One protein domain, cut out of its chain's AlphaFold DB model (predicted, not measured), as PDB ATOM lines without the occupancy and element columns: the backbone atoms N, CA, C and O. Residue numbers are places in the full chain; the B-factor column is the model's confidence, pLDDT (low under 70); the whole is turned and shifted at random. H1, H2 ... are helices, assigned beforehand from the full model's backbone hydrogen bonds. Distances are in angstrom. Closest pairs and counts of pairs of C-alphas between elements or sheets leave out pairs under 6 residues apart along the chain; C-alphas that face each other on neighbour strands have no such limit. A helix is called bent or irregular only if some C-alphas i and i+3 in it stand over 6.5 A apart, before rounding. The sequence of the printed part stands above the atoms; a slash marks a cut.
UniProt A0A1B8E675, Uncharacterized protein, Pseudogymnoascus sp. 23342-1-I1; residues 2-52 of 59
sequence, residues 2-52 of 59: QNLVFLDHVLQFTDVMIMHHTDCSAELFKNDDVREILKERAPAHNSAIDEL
ATOM      1  N   GLN A   2     -18.310 -44.606  -4.667       73.81
ATOM      2  CA  GLN A   2     -18.287 -43.414  -3.794       73.81
ATOM      3  C   GLN A   2     -19.601 -42.610  -3.784       73.81
ATOM      4  O   GLN A   2     -20.042 -42.179  -2.724       73.81
ATOM      5  N   ASN A   3     -20.278 -42.491  -4.930       84.44
ATOM      6  CA  ASN A   3     -21.558 -41.776  -5.012       84.44
ATOM      7  C   ASN A   3     -22.671 -42.443  -4.193       84.44
ATOM      8  O   ASN A   3     -23.467 -41.745  -3.578       84.44
ATOM      9  N   LEU A   4     -22.717 -43.779  -4.149       86.00
ATOM     10  CA  LEU A   4     -23.724 -44.502  -3.366       86.00
ATOM     11  C   LEU A   4     -23.485 -44.316  -1.863       86.00
ATOM     12  O   LEU A   4     -24.435 -44.107  -1.125       86.00
ATOM     13  N   VAL A   5     -22.219 -44.315  -1.436       87.56
ATOM     14  CA  VAL A   5     -21.833 -44.068  -0.035       87.56
ATOM     15  C   VAL A   5     -22.196 -42.648   0.398       87.56
ATOM     16  O   VAL A   5     -22.705 -42.445   1.495       87.56
ATOM     17  N   PHE A   6     -21.972 -41.656  -0.469       91.81
ATOM     18  CA  PHE A   6     -22.407 -40.287  -0.199       91.81
ATOM     19  C   PHE A   6     -23.932 -40.192  -0.074       91.81
ATOM     20  O   PHE A   6     -24.437 -39.598   0.876       91.81
ATOM     21  N   LEU A   7     -24.662 -40.787  -1.022       90.75
ATOM     22  CA  LEU A   7     -26.122 -40.769  -1.011       90.75
ATOM     23  C   LEU A   7     -26.686 -41.469   0.225       90.75
ATOM     24  O   LEU A   7     -27.619 -40.947   0.820       90.75
ATOM     25  N   ASP A   8     -26.097 -42.584   0.649       91.25
ATOM     26  CA  ASP A   8     -26.491 -43.273   1.877       91.25
ATOM     27  C   ASP A   8     -26.273 -42.410   3.126       91.25
ATOM     28  O   ASP A   8     -27.153 -42.303   3.974       91.25
ATOM     29  N   HIS A   9     -25.148 -41.696   3.208       90.81
ATOM     30  CA  HIS A   9     -24.881 -40.806   4.338       90.81
ATOM     31  C   HIS A   9     -25.927 -39.685   4.481       90.81
ATOM     32  O   HIS A   9     -26.233 -39.266   5.596       90.81
ATOM     33  N   VAL A  10     -26.473 -39.200   3.361       93.88
ATOM     34  CA  VAL A  10     -27.445 -38.096   3.334       93.88
ATOM     35  C   VAL A  10     -28.890 -38.589   3.431       93.88
ATOM     36  O   VAL A  10     -29.703 -37.969   4.110       93.88
ATOM     37  N   LEU A  11     -29.224 -39.670   2.727       94.19
ATOM     38  CA  LEU A  11     -30.597 -40.155   2.555       94.19
ATOM     39  C   LEU A  11     -30.942 -41.318   3.489       94.19
ATOM     40  O   LEU A  11     -32.125 -41.582   3.682       94.19
ATOM     41  N   GLN A  12     -29.932 -41.970   4.073       94.81
ATOM     42  CA  GLN A  12     -30.048 -43.111   4.984       94.81
ATOM     43  C   GLN A  12     -30.875 -44.250   4.376       94.81
ATOM     44  O   GLN A  12     -31.992 -44.529   4.815       94.81
ATOM     45  N   PHE A  13     -30.347 -44.900   3.334       92.19
ATOM     46  CA  PHE A  13     -31.067 -45.995   2.691       92.19
ATOM     47  C   PHE A  13     -31.167 -47.188   3.646       92.19
ATOM     48  O   PHE A  13     -30.187 -47.593   4.264       92.19
ATOM     49  N   THR A  14     -32.348 -47.796   3.748       94.50
ATOM     50  CA  THR A  14     -32.507 -49.061   4.485       94.50
ATOM     51  C   THR A  14     -32.120 -50.255   3.623       94.50
ATOM     52  O   THR A  14     -31.623 -51.255   4.135       94.50
ATOM     53  N   ASP A  15     -32.318 -50.128   2.310       91.81
ATOM     54  CA  ASP A  15     -32.156 -51.193   1.333       91.81
ATOM     55  C   ASP A  15     -31.659 -50.622   0.001       91.81
ATOM     56  O   ASP A  15     -32.049 -49.530  -0.419       91.81
ATOM     57  N   VAL A  16     -30.820 -51.392  -0.695       90.69
ATOM     58  CA  VAL A  16     -30.319 -51.058  -2.033       90.69
ATOM     59  C   VAL A  16     -30.539 -52.251  -2.956       90.69
ATOM     60  O   VAL A  16     -30.104 -53.361  -2.660       90.69
ATOM     61  N   MET A  17     -31.176 -52.013  -4.104       93.12
ATOM     62  CA  MET A  17     -31.406 -53.026  -5.133       93.12
ATOM     63  C   MET A  17     -30.683 -52.644  -6.426       93.12
ATOM     64  O   MET A  17     -30.879 -51.553  -6.957       93.12
ATOM     65  N   ILE A  18     -29.877 -53.567  -6.954       90.25
ATOM     66  CA  ILE A  18     -29.222 -53.425  -8.261       90.25
ATOM     67  C   ILE A  18     -30.057 -54.181  -9.293       90.25
ATOM     68  O   ILE A  18     -30.173 -55.403  -9.225       90.25
ATOM     69  N   MET A  19     -30.629 -53.456 -10.253       90.69
ATOM     70  CA  MET A  19     -31.428 -54.038 -11.332       90.69
ATOM     71  C   MET A  19     -30.616 -54.085 -12.624       90.69
ATOM     72  O   MET A  19     -30.352 -53.052 -13.235       90.69
ATOM     73  N   HIS A  20     -30.250 -55.293 -13.047       88.62
ATOM     74  CA  HIS A  20     -29.798 -55.532 -14.416       88.62
ATOM     75  C   HIS A  20     -31.018 -55.612 -15.340       88.62
ATOM     76  O   HIS A  20     -32.114 -55.967 -14.897       88.62
ATOM     77  N   HIS A  21     -30.833 -55.291 -16.616       90.00
ATOM     78  CA  HIS A  21     -31.875 -55.411 -17.631       90.00
ATOM     79  C   HIS A  21     -31.441 -56.391 -18.719       90.00
ATOM     80  O   HIS A  21     -30.252 -56.559 -18.977       90.00
ATOM     81  N   THR A  22     -32.417 -57.030 -19.360       91.38
ATOM     82  CA  THR A  22     -32.167 -57.857 -20.545       91.38
ATOM     83  C   THR A  22     -31.641 -57.006 -21.697       91.38
ATOM     84  O   THR A  22     -31.908 -55.801 -21.740       91.38
ATOM     85  N   ASP A  23     -30.948 -57.640 -22.646       88.94
ATOM     86  CA  ASP A  23     -30.358 -56.976 -23.820       88.94
ATOM     87  C   ASP A  23     -29.377 -55.853 -23.430       88.94
ATOM     88  O   ASP A  23     -29.312 -54.780 -24.029       88.94
ATOM     89  N   CYS A  24     -28.634 -56.072 -22.343       89.62
ATOM     90  CA  CYS A  24     -27.600 -55.146 -21.920       89.62
ATOM     91  C   CYS A  24     -26.346 -55.358 -22.766       89.62
ATOM     92  O   CYS A  24     -25.787 -56.451 -22.803       89.62
ATOM     93  N   SER A  25     -25.848 -54.297 -23.395       88.81
ATOM     94  CA  SER A  25     -24.628 -54.352 -24.212       88.81
ATOM     95  C   SER A  25     -23.396 -54.830 -23.432       88.81
ATOM     96  O   SER A  25     -22.484 -55.399 -24.022       88.81
ATOM     97  N   ALA A  26     -23.395 -54.655 -22.109       87.00
ATOM     98  CA  ALA A  26     -22.378 -55.183 -21.200       87.00
ATOM     99  C   ALA A  26     -22.322 -56.728 -21.163       87.00
ATOM    100  O   ALA A  26     -21.315 -57.301 -20.764       87.00
ATOM    101  N   GLU A  27     -23.387 -57.423 -21.580       84.12
ATOM    102  CA  GLU A  27     -23.387 -58.886 -21.736       84.12
ATOM    103  C   GLU A  27     -22.883 -59.340 -23.113       84.12
ATOM    104  O   GLU A  27     -22.534 -60.507 -23.284       84.12
ATOM    105  N   LEU A  28     -22.863 -58.435 -24.095       86.69
ATOM    106  CA  LEU A  28     -22.612 -58.755 -25.500       86.69
ATOM    107  C   LEU A  28     -21.194 -58.410 -25.956       86.69
ATOM    108  O   LEU A  28     -20.686 -59.055 -26.870       86.69
ATOM    109  N   PHE A  29     -20.571 -57.401 -25.349       89.88
ATOM    110  CA  PHE A  29     -19.278 -56.874 -25.783       89.88
ATOM    111  C   PHE A  29     -18.220 -56.988 -24.698       89.88
ATOM    112  O   PHE A  29     -18.519 -56.910 -23.504       89.88
ATOM    113  N   LYS A  30     -16.967 -57.101 -25.137       89.50
ATOM    114  CA  LYS A  30     -15.796 -57.069 -24.269       89.50
ATOM    115  C   LYS A  30     -15.104 -55.721 -24.326       89.50
ATOM    116  O   LYS A  30     -15.242 -54.964 -25.286       89.50
ATOM    117  N   ASN A  31     -14.284 -55.459 -23.317       90.12
ATOM    118  CA  ASN A  31     -13.427 -54.281 -23.257       90.12
ATOM    119  C   ASN A  31     -12.618 -54.084 -24.539       90.12
ATOM    120  O   ASN A  31     -12.508 -52.958 -25.019       90.12
ATOM    121  N   ASP A  32     -12.072 -55.163 -25.096       90.25
ATOM    122  CA  ASP A  32     -11.229 -55.080 -26.285       90.25
ATOM    123  C   ASP A  32     -12.050 -54.724 -27.529       90.25
ATOM    124  O   ASP A  32     -11.663 -53.802 -28.242       90.25
ATOM    125  N   ASP A  33     -13.237 -55.319 -27.707       91.50
ATOM    126  CA  ASP A  33     -14.153 -54.972 -28.806       91.50
ATOM    127  C   ASP A  33     -14.530 -53.481 -28.756       91.50
ATOM    128  O   ASP A  33     -14.518 -52.767 -29.761       91.50
ATOM    129  N   VAL A  34     -14.839 -52.977 -27.557       92.56
ATOM    130  CA  VAL A  34     -15.190 -51.566 -27.357       92.56
ATOM    131  C   VAL A  34     -13.983 -50.665 -27.632       92.56
ATOM    132  O   VAL A  34     -14.126 -49.637 -28.298       92.56
ATOM    133  N   ARG A  35     -12.785 -51.037 -27.165       93.88
ATOM    134  CA  ARG A  35     -11.553 -50.270 -27.405       93.88
ATOM    135  C   ARG A  35     -11.191 -50.217 -28.880       93.88
ATOM    136  O   ARG A  35     -10.845 -49.138 -29.351       93.88
ATOM    137  N   GLU A  36     -11.273 -51.327 -29.606       94.69
ATOM    138  CA  GLU A  36     -10.972 -51.365 -31.040       94.69
ATOM    139  C   GLU A  36     -11.851 -50.378 -31.809       94.69
ATOM    140  O   GLU A  36     -11.335 -49.481 -32.479       94.69
ATOM    141  N   ILE A  37     -13.168 -50.436 -31.601       94.94
ATOM    142  CA  ILE A  37     -14.112 -49.519 -32.250       94.94
ATOM    143  C   ILE A  37     -13.865 -48.058 -31.844       94.94
ATOM    144  O   ILE A  37     -14.007 -47.146 -32.664       94.94
ATOM    145  N   LEU A  38     -13.481 -47.794 -30.592       94.56
ATOM    146  CA  LEU A  38     -13.130 -46.442 -30.154       94.56
ATOM    147  C   LEU A  38     -11.863 -45.924 -30.849       94.56
ATOM    148  O   LEU A  38     -11.837 -44.764 -31.260       94.56
ATOM    149  N   LYS A  39     -10.840 -46.766 -31.028       96.25
ATOM    150  CA  LYS A  39      -9.594 -46.399 -31.720       96.25
ATOM    151  C   LYS A  39      -9.812 -46.147 -33.207       96.25
ATOM    152  O   LYS A  39      -9.237 -45.209 -33.753       96.25
ATOM    153  N   GLU A  40     -10.680 -46.921 -33.854       96.75
ATOM    154  CA  GLU A  40     -11.078 -46.669 -35.245       96.75
ATOM    155  C   GLU A  40     -11.736 -45.294 -35.409       96.75
ATOM    156  O   GLU A  40     -11.476 -44.577 -36.376       96.75
ATOM    157  N   ARG A  41     -12.577 -44.901 -34.445       96.06
ATOM    158  CA  ARG A  41     -13.324 -43.636 -34.483       96.06
ATOM    159  C   ARG A  41     -12.507 -42.435 -34.008       96.06
ATOM    160  O   ARG A  41     -12.814 -41.309 -34.398       96.06
ATOM    161  N   ALA A  42     -11.495 -42.655 -33.171       95.00
ATOM    162  CA  ALA A  42     -10.681 -41.610 -32.559       95.00
ATOM    163  C   ALA A  42      -9.183 -41.986 -32.513       95.00
ATOM    164  O   ALA A  42      -8.595 -42.058 -31.429       95.00
ATOM    165  N   PRO A  43      -8.522 -42.152 -33.677       93.38
ATOM    166  CA  PRO A  43      -7.154 -42.678 -33.747       93.38
ATOM    167  C   PRO A  43      -6.109 -41.790 -33.052       93.38
ATOM    168  O   PRO A  43      -5.084 -42.276 -32.579       93.38
ATOM    169  N   ALA A  44      -6.371 -40.483 -32.940       96.50
ATOM    170  CA  ALA A  44      -5.501 -39.536 -32.238       96.50
ATOM    171  C   ALA A  44      -5.448 -39.755 -30.711       96.50
ATOM    172  O   ALA A  44      -4.610 -39.157 -30.038       96.50
ATOM    173  N   HIS A  45      -6.332 -40.593 -30.160       95.06
ATOM    174  CA  HIS A  45      -6.478 -40.817 -28.722       95.06
ATOM    175  C   HIS A  45      -6.214 -42.269 -28.302       95.06
ATOM    176  O   HIS A  45      -6.562 -42.647 -27.186       95.06
ATOM    177  N   ASN A  46      -5.572 -43.077 -29.154       93.69
ATOM    178  CA  ASN A  46      -5.359 -44.505 -28.899       93.69
ATOM    179  C   ASN A  46      -4.745 -44.804 -27.526       93.69
ATOM    180  O   ASN A  46      -5.241 -45.685 -26.830       93.69
ATOM    181  N   SER A  47      -3.729 -44.041 -27.110       92.94
ATOM    182  CA  SER A  47      -3.079 -44.228 -25.807       92.94
ATOM    183  C   SER A  47      -4.020 -43.962 -24.630       92.94
ATOM    184  O   SER A  47      -4.002 -44.697 -23.655       92.94
ATOM    185  N   ALA A  48      -4.882 -42.947 -24.733       93.56
ATOM    186  CA  ALA A  48      -5.874 -42.658 -23.700       93.56
ATOM    187  C   ALA A  48      -6.987 -43.717 -23.669       93.56
ATOM    188  O   ALA A  48      -7.509 -44.027 -22.604       93.56
ATOM    189  N   ILE A  49      -7.338 -44.290 -24.827       94.38
ATOM    190  CA  ILE A  49      -8.347 -45.354 -24.939       94.38
ATOM    191  C   ILE A  49      -7.855 -46.655 -24.292       94.38
ATOM    192  O   ILE A  49      -8.643 -47.351 -23.653       94.38
ATOM    193  N   ASP A  50      -6.563 -46.970 -24.407       91.38
ATOM    194  CA  ASP A  50      -5.958 -48.138 -23.753       91.38
ATOM    195  C   ASP A  50      -6.028 -48.073 -22.222       91.38
ATOM    196  O   ASP A  50      -6.173 -49.099 -21.558       91.38
ATOM    197  N   GLU A  51      -5.997 -46.865 -21.662       91.75
ATOM    198  CA  GLU A  51      -6.057 -46.624 -20.218       91.75
ATOM    199  C   GLU A  51      -7.492 -46.541 -19.670       91.75
ATOM    200  O   GLU A  51      -7.688 -46.456 -18.455       91.75
ATOM    201  N   LEU A  52      -8.518 -46.585 -20.531       90.25
ATOM    202  CA  LEU A  52      -9.907 -46.548 -20.078       90.25
ATOM    203  C   LEU A  52     -10.265 -47.822 -19.304       90.25
ATOM    204  O   LEU A  52     -10.234 -48.941 -19.830       90.25
TER     205      LEU A  52
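Overview. This is residues 2 to 52 of the 59 residues of an uncharacterized protein of Pseudogymnoascus sp. 23342-1-I1 (UniProt A0A1B8E675). The model is a wide open arc with a helical hairpin, H3 and H4, at one end and a lone helix, H1, at the other. A long stretch without a named element, residues 12 to 24, runs from H1 to the short helix H2 at the foot of the arc, and the space between the two ends is empty. The printed part has 51 residues with four named helices, in the order H1, H2, H3, H4, and no named strand; the class is all helix. The whole is extended, with a radius of gyration of the C-alphas of 17.2 A, and flat, spanning 46 by 26 by 12 A.

Arrangement. Begin with the longest helix, H3, residues 31 to 41, and look from it to H4, residues 43 to 50. The two touch, and their closest C-alphas, those of Lys 39 and Asn 46, are 5.4 A apart. They run opposite ways at a shallow tilt of 19 degrees, and they form a helical hairpin. Move back along the chain to H2, residues 25 to 28, which is apart from both H3 and H4. Farther back is H1, residues 2 to 11, which is apart from H2, H3 and H4. In the backbones of H1 and H3, every O i to N i+4 pair is within hydrogen-bond range; in H4 2 of 4 are, and H2 is too short for such a pair, but its one O i to N i+3 pair is within range.

Along the chain. Find C-alpha 31 at (-13.427, -54.281, -23.257); from there H3 runs 15.5 A to C-alpha 41 at (-13.324, -43.636, -34.483). H4 runs 11.5 A from Pro 43 to Asp 50, and it is irregular, with C-alphas 44 and 47 8.3 A apart. H2 takes up the four residues from Ser 25 to Leu 28. Look for the beginning of H1 at C-alpha 2, (-18.287, -43.414, -3.794); its C-alpha 11 is 14.2 A away.

Size, cuts and confidence. Look to Thr 14 and Ala 44 for the two C-alphas farthest apart, at 46.6 A. The first and last printed C-alphas, those of Gln 2 and Leu 52, are 18.6 A apart. The link from H1 to H2 is long, with 13 residues; those from H2 to H3 and from H3 to H4 are tight, with 2 residues and 1 residue. Residues 17 to 30, of which 25 to 28 belong to H2, stand free. The printed part has no cut, its mean pLDDT is 91.3, and no printed residue is under 70.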